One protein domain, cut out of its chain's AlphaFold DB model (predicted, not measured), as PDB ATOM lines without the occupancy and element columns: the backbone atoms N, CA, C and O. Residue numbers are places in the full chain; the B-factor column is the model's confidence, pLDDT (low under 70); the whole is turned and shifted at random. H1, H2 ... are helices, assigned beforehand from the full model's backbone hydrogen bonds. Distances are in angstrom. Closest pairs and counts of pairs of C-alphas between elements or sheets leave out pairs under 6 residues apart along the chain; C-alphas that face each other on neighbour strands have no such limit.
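What this domain is: This is residues 2 to 69 of the 72 residues of an uncharacterized protein of Bacillus sp. T33-2 (UniProt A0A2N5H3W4). Two long helices, H1 and H3, lie side by side, with short H2 at one end; residues 51 to 69, holding H4, stick out past the other end. The printed part has 68 residues with four named helices, H1 to H4, and no named strand: all helix. It is extended, with a radius of gyration of the C-alphas of 18.0 A and spans of 57 by 25 by 17 A.

How they stand to each other: H1, residues 2 to 18, touches H3, residues 28 to 50, at a shallow tilt of 25 degrees, opposite ways; their closest C-alphas, of Ser 8 and Gly 42, are 5.9 A apart. H2, residues 20 to 25, meets H1 only through their link. H4, residues 57 to 68, is apart from H1, H2 and H3. Every O i to N i+4 pair is within hydrogen-bond range in H1 and H3, 1 of 2 in H2, 6 of 8 in H4.

Where its parts are: H1 begins at C-alpha 2 (3.792, 90.402, 27.777) and spans 24.6 A, H2 8.8 A, H3 32.8 A and H4 17.7 A, ending at C-alpha 68 (-4.612, 62.084, 56.039).

The domain as a whole: The printed part has no cut and no long link. Residues 52 to 55 have pLDDT under 70.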
ATOM      1  N   ILE A   2       2.753  89.833  28.668       74.50
ATOM      2  CA  ILE A   2       3.792  90.402  27.777       74.50
ATOM      3  C   ILE A   2       5.209  89.949  28.167       74.50
ATOM      4  O   ILE A   2       5.981  89.549  27.303       74.50
ATOM      5  N   GLU A   3       5.536  89.921  29.461       78.50
ATOM      6  CA  GLU A   3       6.852  89.476  29.947       78.50
ATOM      7  C   GLU A   3       7.151  88.007  29.606       78.50
ATOM      8  O   GLU A   3       8.240  87.687  29.140       78.50
ATOM      9  N   HIS A   4       6.170  87.108  29.746       76.31
ATOM     10  CA  HIS A   4       6.342  85.687  29.417       76.31
ATOM     11  C   HIS A   4       6.537  85.446  27.917       76.31
ATOM     12  O   HIS A   4       7.280  84.541  27.536       76.31
ATOM     13  N   ILE A   5       5.922  86.275  27.069       79.56
ATOM     14  CA  ILE A   5       6.127  86.234  25.616       79.56
ATOM     15  C   ILE A   5       7.567  86.639  25.276       79.56
ATOM     16  O   ILE A   5       8.219  85.956  24.488       79.56
ATOM     17  N   TRP A   6       8.093  87.694  25.908       84.06
ATOM     18  CA  TRP A   6       9.483  88.121  25.719       84.06
ATOM     19  C   TRP A   6      10.489  87.071  26.192       84.06
ATOM     20  O   TRP A   6      11.430  86.757  25.465       84.06
ATOM     21  N   ILE A   7      10.271  86.483  27.370       85.12
ATOM     22  CA  ILE A   7      11.137  85.428  27.914       85.12
ATOM     23  C   ILE A   7      11.129  84.194  26.999       85.12
ATOM     24  O   ILE A   7      12.196  83.681  26.656       85.12
ATOM     25  N   SER A   8       9.946  83.758  26.552       83.44
ATOM     26  CA  SER A   8       9.801  82.637  25.614       83.44
ATOM     27  C   SER A   8      10.504  82.926  24.281       83.44
ATOM     28  O   SER A   8      11.300  82.113  23.809       83.44
ATOM     29  N   GLY A   9      10.316  84.124  23.720       86.19
ATOM     30  CA  GLY A   9      10.988  84.555  22.492       86.19
ATOM     31  C   GLY A   9      12.515  84.571  22.612       86.19
ATOM     32  O   GLY A   9      13.205  84.054  21.732       86.19
ATOM     33  N   CYS A  10      13.051  85.094  23.719       88.75
ATOM     34  CA  CYS A  10      14.489  85.080  23.996       88.75
ATOM     35  C   CYS A  10      15.039  83.652  24.126       88.75
ATOM     36  O   CYS A  10      16.093  83.355  23.564       88.75
ATOM     37  N   ALA A  11      14.324  82.754  24.810       87.19
ATOM     38  CA  ALA A  11      14.729  81.357  24.952       87.19
ATOM     39  C   ALA A  11      14.758  80.629  23.597       87.19
ATOM     40  O   ALA A  11      15.749  79.977  23.266       87.19
ATOM     41  N   ILE A  12      13.718  80.800  22.774       88.75
ATOM     42  CA  ILE A  12      13.641  80.244  21.413       88.75
ATOM     43  C   ILE A  12      14.806  80.752  20.560       88.75
ATOM     44  O   ILE A  12      15.495  79.956  19.920       88.75
ATOM     45  N   ALA A  13      15.065  82.063  20.572       88.25
ATOM     46  CA  ALA A  13      16.157  82.663  19.809       88.25
ATOM     47  C   ALA A  13      17.528  82.115  20.236       88.25
ATOM     48  O   ALA A  13      18.368  81.816  19.385       88.25
ATOM     49  N   LEU A  14      17.737  81.930  21.541       91.56
ATOM     50  CA  LEU A  14      18.975  81.393  22.095       91.56
ATOM     51  C   LEU A  14      19.175  79.921  21.702       91.56
ATOM     52  O   LEU A  14      20.268  79.548  21.279       91.56
ATOM     53  N   ILE A  15      18.119  79.104  21.743       88.56
ATOM     54  CA  ILE A  15      18.172  77.704  21.295       88.56
ATOM     55  C   ILE A  15      18.473  77.624  19.793       88.56
ATOM     56  O   ILE A  15      19.347  76.862  19.382       88.56
ATOM     57  N   VAL A  16      17.819  78.444  18.962       87.69
ATOM     58  CA  VAL A  16      18.102  78.496  17.515       87.69
ATOM     59  C   VAL A  16      19.540  78.940  17.245       87.69
ATOM     60  O   VAL A  16      20.178  78.418  16.328       87.69
ATOM     61  N   PHE A  17      20.066  79.879  18.031       90.44
ATOM     62  CA  PHE A  17      21.450  80.330  17.921       90.44
ATOM     63  C   PHE A  17      22.449  79.223  18.284       90.44
ATOM     64  O   PHE A  17      23.405  78.998  17.537       90.44
ATOM     65  N   LEU A  18      22.213  78.494  19.377       88.94
ATOM     66  CA  LEU A  18      23.043  77.352  19.781       88.94
ATOM     67  C   LEU A  18      23.013  76.235  18.728       88.94
ATOM     68  O   LEU A  18      24.061  75.728  18.320       88.94
ATOM     69  N   GLU A  19      21.827  75.915  18.215       87.06
ATOM     70  CA  GLU A  19      21.627  74.868  17.210       87.06
ATOM     71  C   GLU A  19      21.954  75.322  15.779       87.06
ATOM     72  O   GLU A  19      21.905  74.526  14.841       87.06
ATOM     73  N   TRP A  20      22.353  76.580  15.568       86.62
ATOM     74  CA  TRP A  20      22.574  77.154  14.238       86.62
ATOM     75  C   TRP A  20      23.568  76.351  13.389       86.62
ATOM     76  O   TRP A  20      23.375  76.170  12.182       86.62
ATOM     77  N   LYS A  21      24.635  75.834  14.013       86.44
ATOM     78  CA  LYS A  21      25.639  74.999  13.331       86.44
ATOM     79  C   LYS A  21      25.072  73.645  12.899       86.44
ATOM     80  O   LYS A  21      25.416  73.178  11.813       86.44
ATOM     81  N   ASN A  22      24.203  73.047  13.710       83.56
ATOM     82  CA  ASN A  22      23.556  71.771  13.412       83.56
ATOM     83  C   ASN A  22      22.457  71.958  12.358       83.56
ATOM     84  O   ASN A  22      22.434  71.246  11.356       83.56
ATOM     85  N   LEU A  23      21.635  73.001  12.497       82.50
ATOM     86  CA  LEU A  23      20.586  73.371  11.541       82.50
ATOM     87  C   LEU A  23      21.135  73.736  10.158       82.50
ATOM     88  O   LEU A  23      20.460  73.506   9.156       82.50
ATOM     89  N   LYS A  24      22.355  74.284  10.075       84.44
ATOM     90  CA  LYS A  24      23.041  74.538   8.795       84.44
ATOM     91  C   LYS A  24      23.461  73.263   8.067       84.44
ATOM     92  O   LYS A  24      23.501  73.268   6.841       84.44
ATOM     93  N   LYS A  25      23.807  72.208   8.806       87.44
ATOM     94  CA  LYS A  25      24.203  70.904   8.249       87.44
ATOM     95  C   LYS A  25      23.001  69.995   7.981       87.44
ATOM     96  O   LYS A  25      23.117  69.048   7.211       87.44
ATOM     97  N   ALA A  26      21.867  70.269   8.622       85.69
ATOM     98  CA  ALA A  26      20.650  69.486   8.506       85.69
ATOM     99  C   ALA A  26      19.937  69.686   7.158       85.69
ATOM    100  O   ALA A  26      20.058  70.718   6.494       85.69
ATOM    101  N   THR A  27      19.132  68.695   6.769       89.81
ATOM    102  CA  THR A  27      18.276  68.803   5.581       89.81
ATOM    103  C   THR A  27      17.198  69.873   5.780       89.81
ATOM    104  O   THR A  27      16.792  70.167   6.908       89.81
ATOM    105  N   LYS A  28      16.684  70.446   4.678       86.81
ATOM    106  CA  LYS A  28      15.611  71.457   4.735       86.81
ATOM    107  C   LYS A  28      14.412  70.975   5.558       86.81
ATOM    108  O   LYS A  28      13.900  71.747   6.359       86.81
ATOM    109  N   SER A  29      14.010  69.712   5.396       86.44
ATOM    110  CA  SER A  29      12.885  69.122   6.132       86.44
ATOM    111  C   SER A  29      13.139  69.108   7.642       86.44
ATOM    112  O   SER A  29      12.341  69.644   8.407       86.44
ATOM    113  N   THR A  30      14.305  68.611   8.072       87.19
ATOM    114  CA  THR A  30      14.692  68.578   9.490       87.19
ATOM    115  C   THR A  30      14.706  69.975  10.102       87.19
ATOM    116  O   THR A  30      14.171  70.174  11.185       87.19
ATOM    117  N   ARG A  31      15.249  70.969   9.390       86.81
ATOM    118  CA  ARG A  31      15.302  72.350   9.882       86.81
ATOM    119  C   ARG A  31      13.908  72.941  10.113       86.81
ATOM    120  O   ARG A  31      13.694  73.590  11.134       86.81
ATOM    121  N   TRP A  32      12.972  72.728   9.188       87.44
ATOM    122  CA  TRP A  32      11.587  73.182   9.355       87.44
ATOM    123  C   TRP A  32      10.871  72.438  10.479       87.44
ATOM    124  O   TRP A  32      10.153  73.062  11.253       87.44
ATOM    125  N   PHE A  33      11.117  71.136  10.612       91.31
ATOM    126  CA  PHE A  33      10.533  70.326  11.676       91.31
ATOM    127  C   PHE A  33      11.012  70.770  13.066       91.31
ATOM    128  O   PHE A  33      10.193  71.006  13.951       91.31
ATOM    129  N   THR A  34      12.320  70.981  13.243       88.25
ATOM    130  CA  THR A  34      12.889  71.477  14.505       88.25
ATOM    131  C   THR A  34      12.352  72.861  14.863       88.25
ATOM    132  O   THR A  34      11.974  73.085  16.010       88.25
ATOM    133  N   LEU A  35      12.267  73.779  13.891       88.56
ATOM    134  CA  LEU A  35      11.679  75.104  14.114       88.56
ATOM    135  C   LEU A  35      10.193  75.017  14.484       88.56
ATOM    136  O   LEU A  35       9.757  75.720  15.392       88.56
ATOM    137  N   GLY A  36       9.433  74.142  13.824       90.00
ATOM    138  CA  GLY A  36       8.021  73.913  14.129       90.00
ATOM    139  C   GLY A  36       7.809  73.415  15.558       90.00
ATOM    140  O   GLY A  36       6.985  73.973  16.279       90.00
ATOM    141  N   ILE A  37       8.602  72.431  15.995       90.50
ATOM    142  CA  ILE A  37       8.561  71.931  17.376       90.50
ATOM    143  C   ILE A  37       8.920  73.039  18.367       90.50
ATOM    144  O   ILE A  37       8.218  73.209  19.360       90.50
ATOM    145  N   LEU A  38       9.970  73.822  18.099       89.94
ATOM    146  CA  LEU A  38      10.375  74.910  18.993       89.94
ATOM    147  C   LEU A  38       9.264  75.949  19.177       89.94
ATOM    148  O   LEU A  38       8.983  76.364  20.299       89.94
ATOM    149  N   MET A  39       8.629  76.350  18.073       89.06
ATOM    150  CA  MET A  39       7.529  77.315  18.088       89.06
ATOM    151  C   MET A  39       6.312  76.761  18.826       89.06
ATOM    152  O   MET A  39       5.701  77.483  19.613       89.06
ATOM    153  N   PHE A  40       5.982  75.484  18.617       91.12
ATOM    154  CA  PHE A  40       4.883  74.824  19.318       91.12
ATOM    155  C   PHE A  40       5.133  74.755  20.830       91.12
ATOM    156  O   PHE A  40       4.273  75.156  21.610       91.12
ATOM    157  N   SER A  41       6.330  74.340  21.251       87.94
ATOM    158  CA  SER A  41       6.717  74.319  22.666       87.94
ATOM    159  C   SER A  41       6.690  75.715  23.295       87.94
ATOM    160  O   SER A  41       6.223  75.881  24.420       87.94
ATOM    161  N   GLY A  42       7.142  76.734  22.561       87.81
ATOM    162  CA  GLY A  42       7.077  78.128  22.997       87.81
ATOM    163  C   GLY A  42       5.650  78.645  23.176       87.81
ATOM    164  O   GLY A  42       5.359  79.319  24.166       87.81
ATOM    165  N   ALA A  43       4.754  78.304  22.247       86.44
ATOM    166  CA  ALA A  43       3.336  78.636  22.334       86.44
ATOM    167  C   ALA A  43       2.660  77.924  23.514       86.44
ATOM    168  O   ALA A  43       1.909  78.561  24.248       86.44
ATOM    169  N   LEU A  44       2.982  76.645  23.744       86.94
ATOM    170  CA  LEU A  44       2.494  75.881  24.893       86.94
ATOM    171  C   LEU A  44       2.925  76.524  26.218       86.94
ATOM    172  O   LEU A  44       2.117  76.675  27.126       86.94
ATOM    173  N   TRP A  45       4.185  76.951  26.317       84.38
ATOM    174  CA  TRP A  45       4.695  77.638  27.503       84.38
ATOM    175  C   TRP A  45       3.961  78.954  27.775       84.38
ATOM    176  O   TRP A  45       3.578  79.237  28.909       84.38
ATOM    177  N   VAL A  46       3.748  79.762  26.730       85.06
ATOM    178  CA  VAL A  46       2.988  81.014  26.849       85.06
ATOM    179  C   VAL A  46       1.547  80.728  27.259       85.06
ATOM    180  O   VAL A  46       1.054  81.416  28.147       85.06
ATOM    181  N   TYR A  47       0.914  79.708  26.676       83.19
ATOM    182  CA  TYR A  47      -0.438  79.273  27.027       83.19
ATOM    183  C   TYR A  47      -0.541  78.918  28.518       83.19
ATOM    184  O   TYR A  47      -1.313  79.553  29.239       83.19
ATOM    185  N   ILE A  48       0.344  78.031  28.996       80.12
ATOM    186  CA  ILE A  48       0.417  77.601  30.403       80.12
ATOM    187  C   ILE A  48       0.592  78.790  31.361       80.12
ATOM    188  O   ILE A  48       0.020  78.809  32.445       80.12
ATOM    189  N   GLN A  49       1.363  79.804  30.973       79.06
ATOM    190  CA  GLN A  49       1.582  80.982  31.818       79.06
ATOM    191  C   GLN A  49       0.500  82.061  31.679       79.06
ATOM    192  O   GLN A  49       0.409  82.959  32.515       79.06
ATOM    193  N   SER A  50      -0.286  82.038  30.603       74.31
ATOM    194  CA  SER A  50      -1.315  83.047  30.340       74.31
ATOM    195  C   SER A  50      -2.644  82.763  31.035       74.31
ATOM    196  O   SER A  50      -3.351  83.709  31.378       74.31
ATOM    197  N   GLU A  51      -2.959  81.497  31.302       71.50
ATOM    198  CA  GLU A  51      -4.139  81.105  32.072       71.50
ATOM    199  C   GLU A  51      -3.693  80.658  33.481       71.50
ATOM    200  O   GLU A  51      -3.005  79.667  33.631       71.50
ATOM    201  N   PRO A  52      -4.022  81.353  34.576       63.75
ATOM    202  CA  PRO A  52      -3.650  80.882  35.917       63.75
ATOM    203  C   PRO A  52      -4.532  79.720  36.416       63.75
ATOM    204  O   PRO A  52      -4.185  79.061  37.389       63.75
ATOM    205  N   ASN A  53      -5.653  79.440  35.739       63.97
ATOM    206  CA  ASN A  53      -6.628  78.399  36.094       63.97
ATOM    207  C   ASN A  53      -6.394  77.076  35.345       63.97
ATOM    208  O   ASN A  53      -7.344  76.386  34.970       63.97
ATOM    209  N   HIS A  54      -5.138  76.695  35.118       64.00
ATOM    210  CA  HIS A  54      -4.871  75.323  34.699       64.00
ATOM    211  C   HIS A  54      -5.214  74.394  35.858       64.00
ATOM    212  O   HIS A  54      -4.751  74.593  36.977       64.00
ATOM    213  N   PHE A  55      -6.036  73.379  35.601       65.31
ATOM    214  CA  PHE A  55      -6.300  72.342  36.587       65.31
ATOM    215  C   PHE A  55      -4.996  71.582  36.834       65.31
ATOM    216  O   PHE A  55      -4.589  70.773  36.001       65.31
ATOM    217  N   ILE A  56      -4.314  71.886  37.940       71.69
ATOM    218  CA  ILE A  56      -3.096  71.196  38.360       71.69
ATOM    219  C   ILE A  56      -3.545  69.954  39.142       71.69
ATOM    220  O   ILE A  56      -3.982  70.082  40.287       71.69
ATOM    221  N   PRO A  57      -3.457  68.734  38.576       73.81
ATOM    222  CA  PRO A  57      -4.009  67.548  39.228       73.81
ATOM    223  C   PRO A  57      -3.325  67.241  40.565       73.81
ATOM    224  O   PRO A  57      -3.933  66.633  41.441       73.81
ATOM    225  N   SER A  58      -2.072  67.678  40.734       76.06
ATOM    226  CA  SER A  58      -1.323  67.514  41.979       76.06
ATOM    227  C   SER A  58      -1.858  68.375  43.122       76.06
ATOM    228  O   SER A  58      -1.870  67.895  44.244       76.06
ATOM    229  N   GLU A  59      -2.342  69.593  42.857       77.12
ATOM    230  CA  GLU A  59      -2.964  70.461  43.877       77.12
ATOM    231  C   GLU A  59      -4.287  69.861  44.370       77.12
ATOM    232  O   GLU A  59      -4.550  69.783  45.568       77.12
ATOM    233  N   TRP A  60      -5.099  69.340  43.445       79.81
ATOM    234  CA  TRP A  60      -6.332  68.628  43.788       79.81
ATOM    235  C   TRP A  60      -6.060  67.366  44.616       79.81
ATOM    236  O   TRP A  60      -6.735  67.112  45.613       79.81
ATOM    237  N   LEU A  61      -5.052  66.583  44.220       80.62
ATOM    238  CA  LEU A  61      -4.652  65.378  44.941       80.62
ATOM    239  C   LEU A  61      -4.090  65.710  46.329       80.62
ATOM    240  O   LEU A  61      -4.381  64.996  47.285       80.62
ATOM    241  N   HIS A  62      -3.324  66.796  46.444       80.12
ATOM    242  CA  HIS A  62      -2.804  67.281  47.717       80.12
ATOM    243  C   HIS A  62      -3.944  67.666  48.665       80.12
ATOM    244  O   HIS A  62      -3.987  67.155  49.777       80.12
ATOM    245  N   SER A  63      -4.931  68.434  48.193       81.69
ATOM    246  CA  SER A  63      -6.113  68.801  48.990       81.69
ATOM    247  C   SER A  63      -6.942  67.587  49.449       81.69
ATOM    248  O   SER A  63      -7.521  67.597  50.532       81.69
ATOM    249  N   LEU A  64      -6.980  66.509  48.660       84.12
ATOM    250  CA  LEU A  64      -7.631  65.250  49.044       84.12
ATOM    251  C   LEU A  64      -6.876  64.469  50.127       84.12
ATOM    252  O   LEU A  64      -7.496  63.722  50.886       84.12
ATOM    253  N   LEU A  65      -5.549  64.590  50.151       88.06
ATOM    254  CA  LEU A  65      -4.662  63.821  51.025       88.06
ATOM    255  C   LEU A  65      -4.244  64.590  52.283       88.06
ATOM    256  O   LEU A  65      -3.860  63.949  53.256       88.06
ATOM    257  N   GLU A  66      -4.379  65.917  52.296       82.75
ATOM    258  CA  GLU A  66      -4.120  66.798  53.445       82.75
ATOM    259  C   GLU A  66      -4.805  66.323  54.748       82.75
ATOM    260  O   GLU A  66      -4.134  66.266  55.776       82.75
ATOM    261  N   PRO A  67      -6.069  65.842  54.755       84.56
ATOM    262  CA  PRO A  67      -6.707  65.324  55.973       84.56
ATOM    263  C   PRO A  67      -6.099  64.017  56.507       84.56
ATOM    264  O   PRO A  67      -6.431  63.588  57.612       84.56
ATOM    265  N   PHE A  68      -5.272  63.345  55.705       83.75
ATOM    266  CA  PHE A  68      -4.612  62.084  56.039       83.75
ATOM    267  C   PHE A  68      -3.111  62.265  56.290       83.75
ATOM    268  O   PHE A  68      -2.415  61.266  56.492       83.75
ATOM    269  N   ASP A  69      -2.606  63.503  56.272       78.69
ATOM    270  CA  ASP A  69      -1.196  63.795  56.499       78.69
ATOM    271  C   ASP A  69      -0.872  63.601  57.996       78.69
ATOM    272  O   ASP A  69      -1.414  64.316  58.844       78.69
TER     273      ASP A  69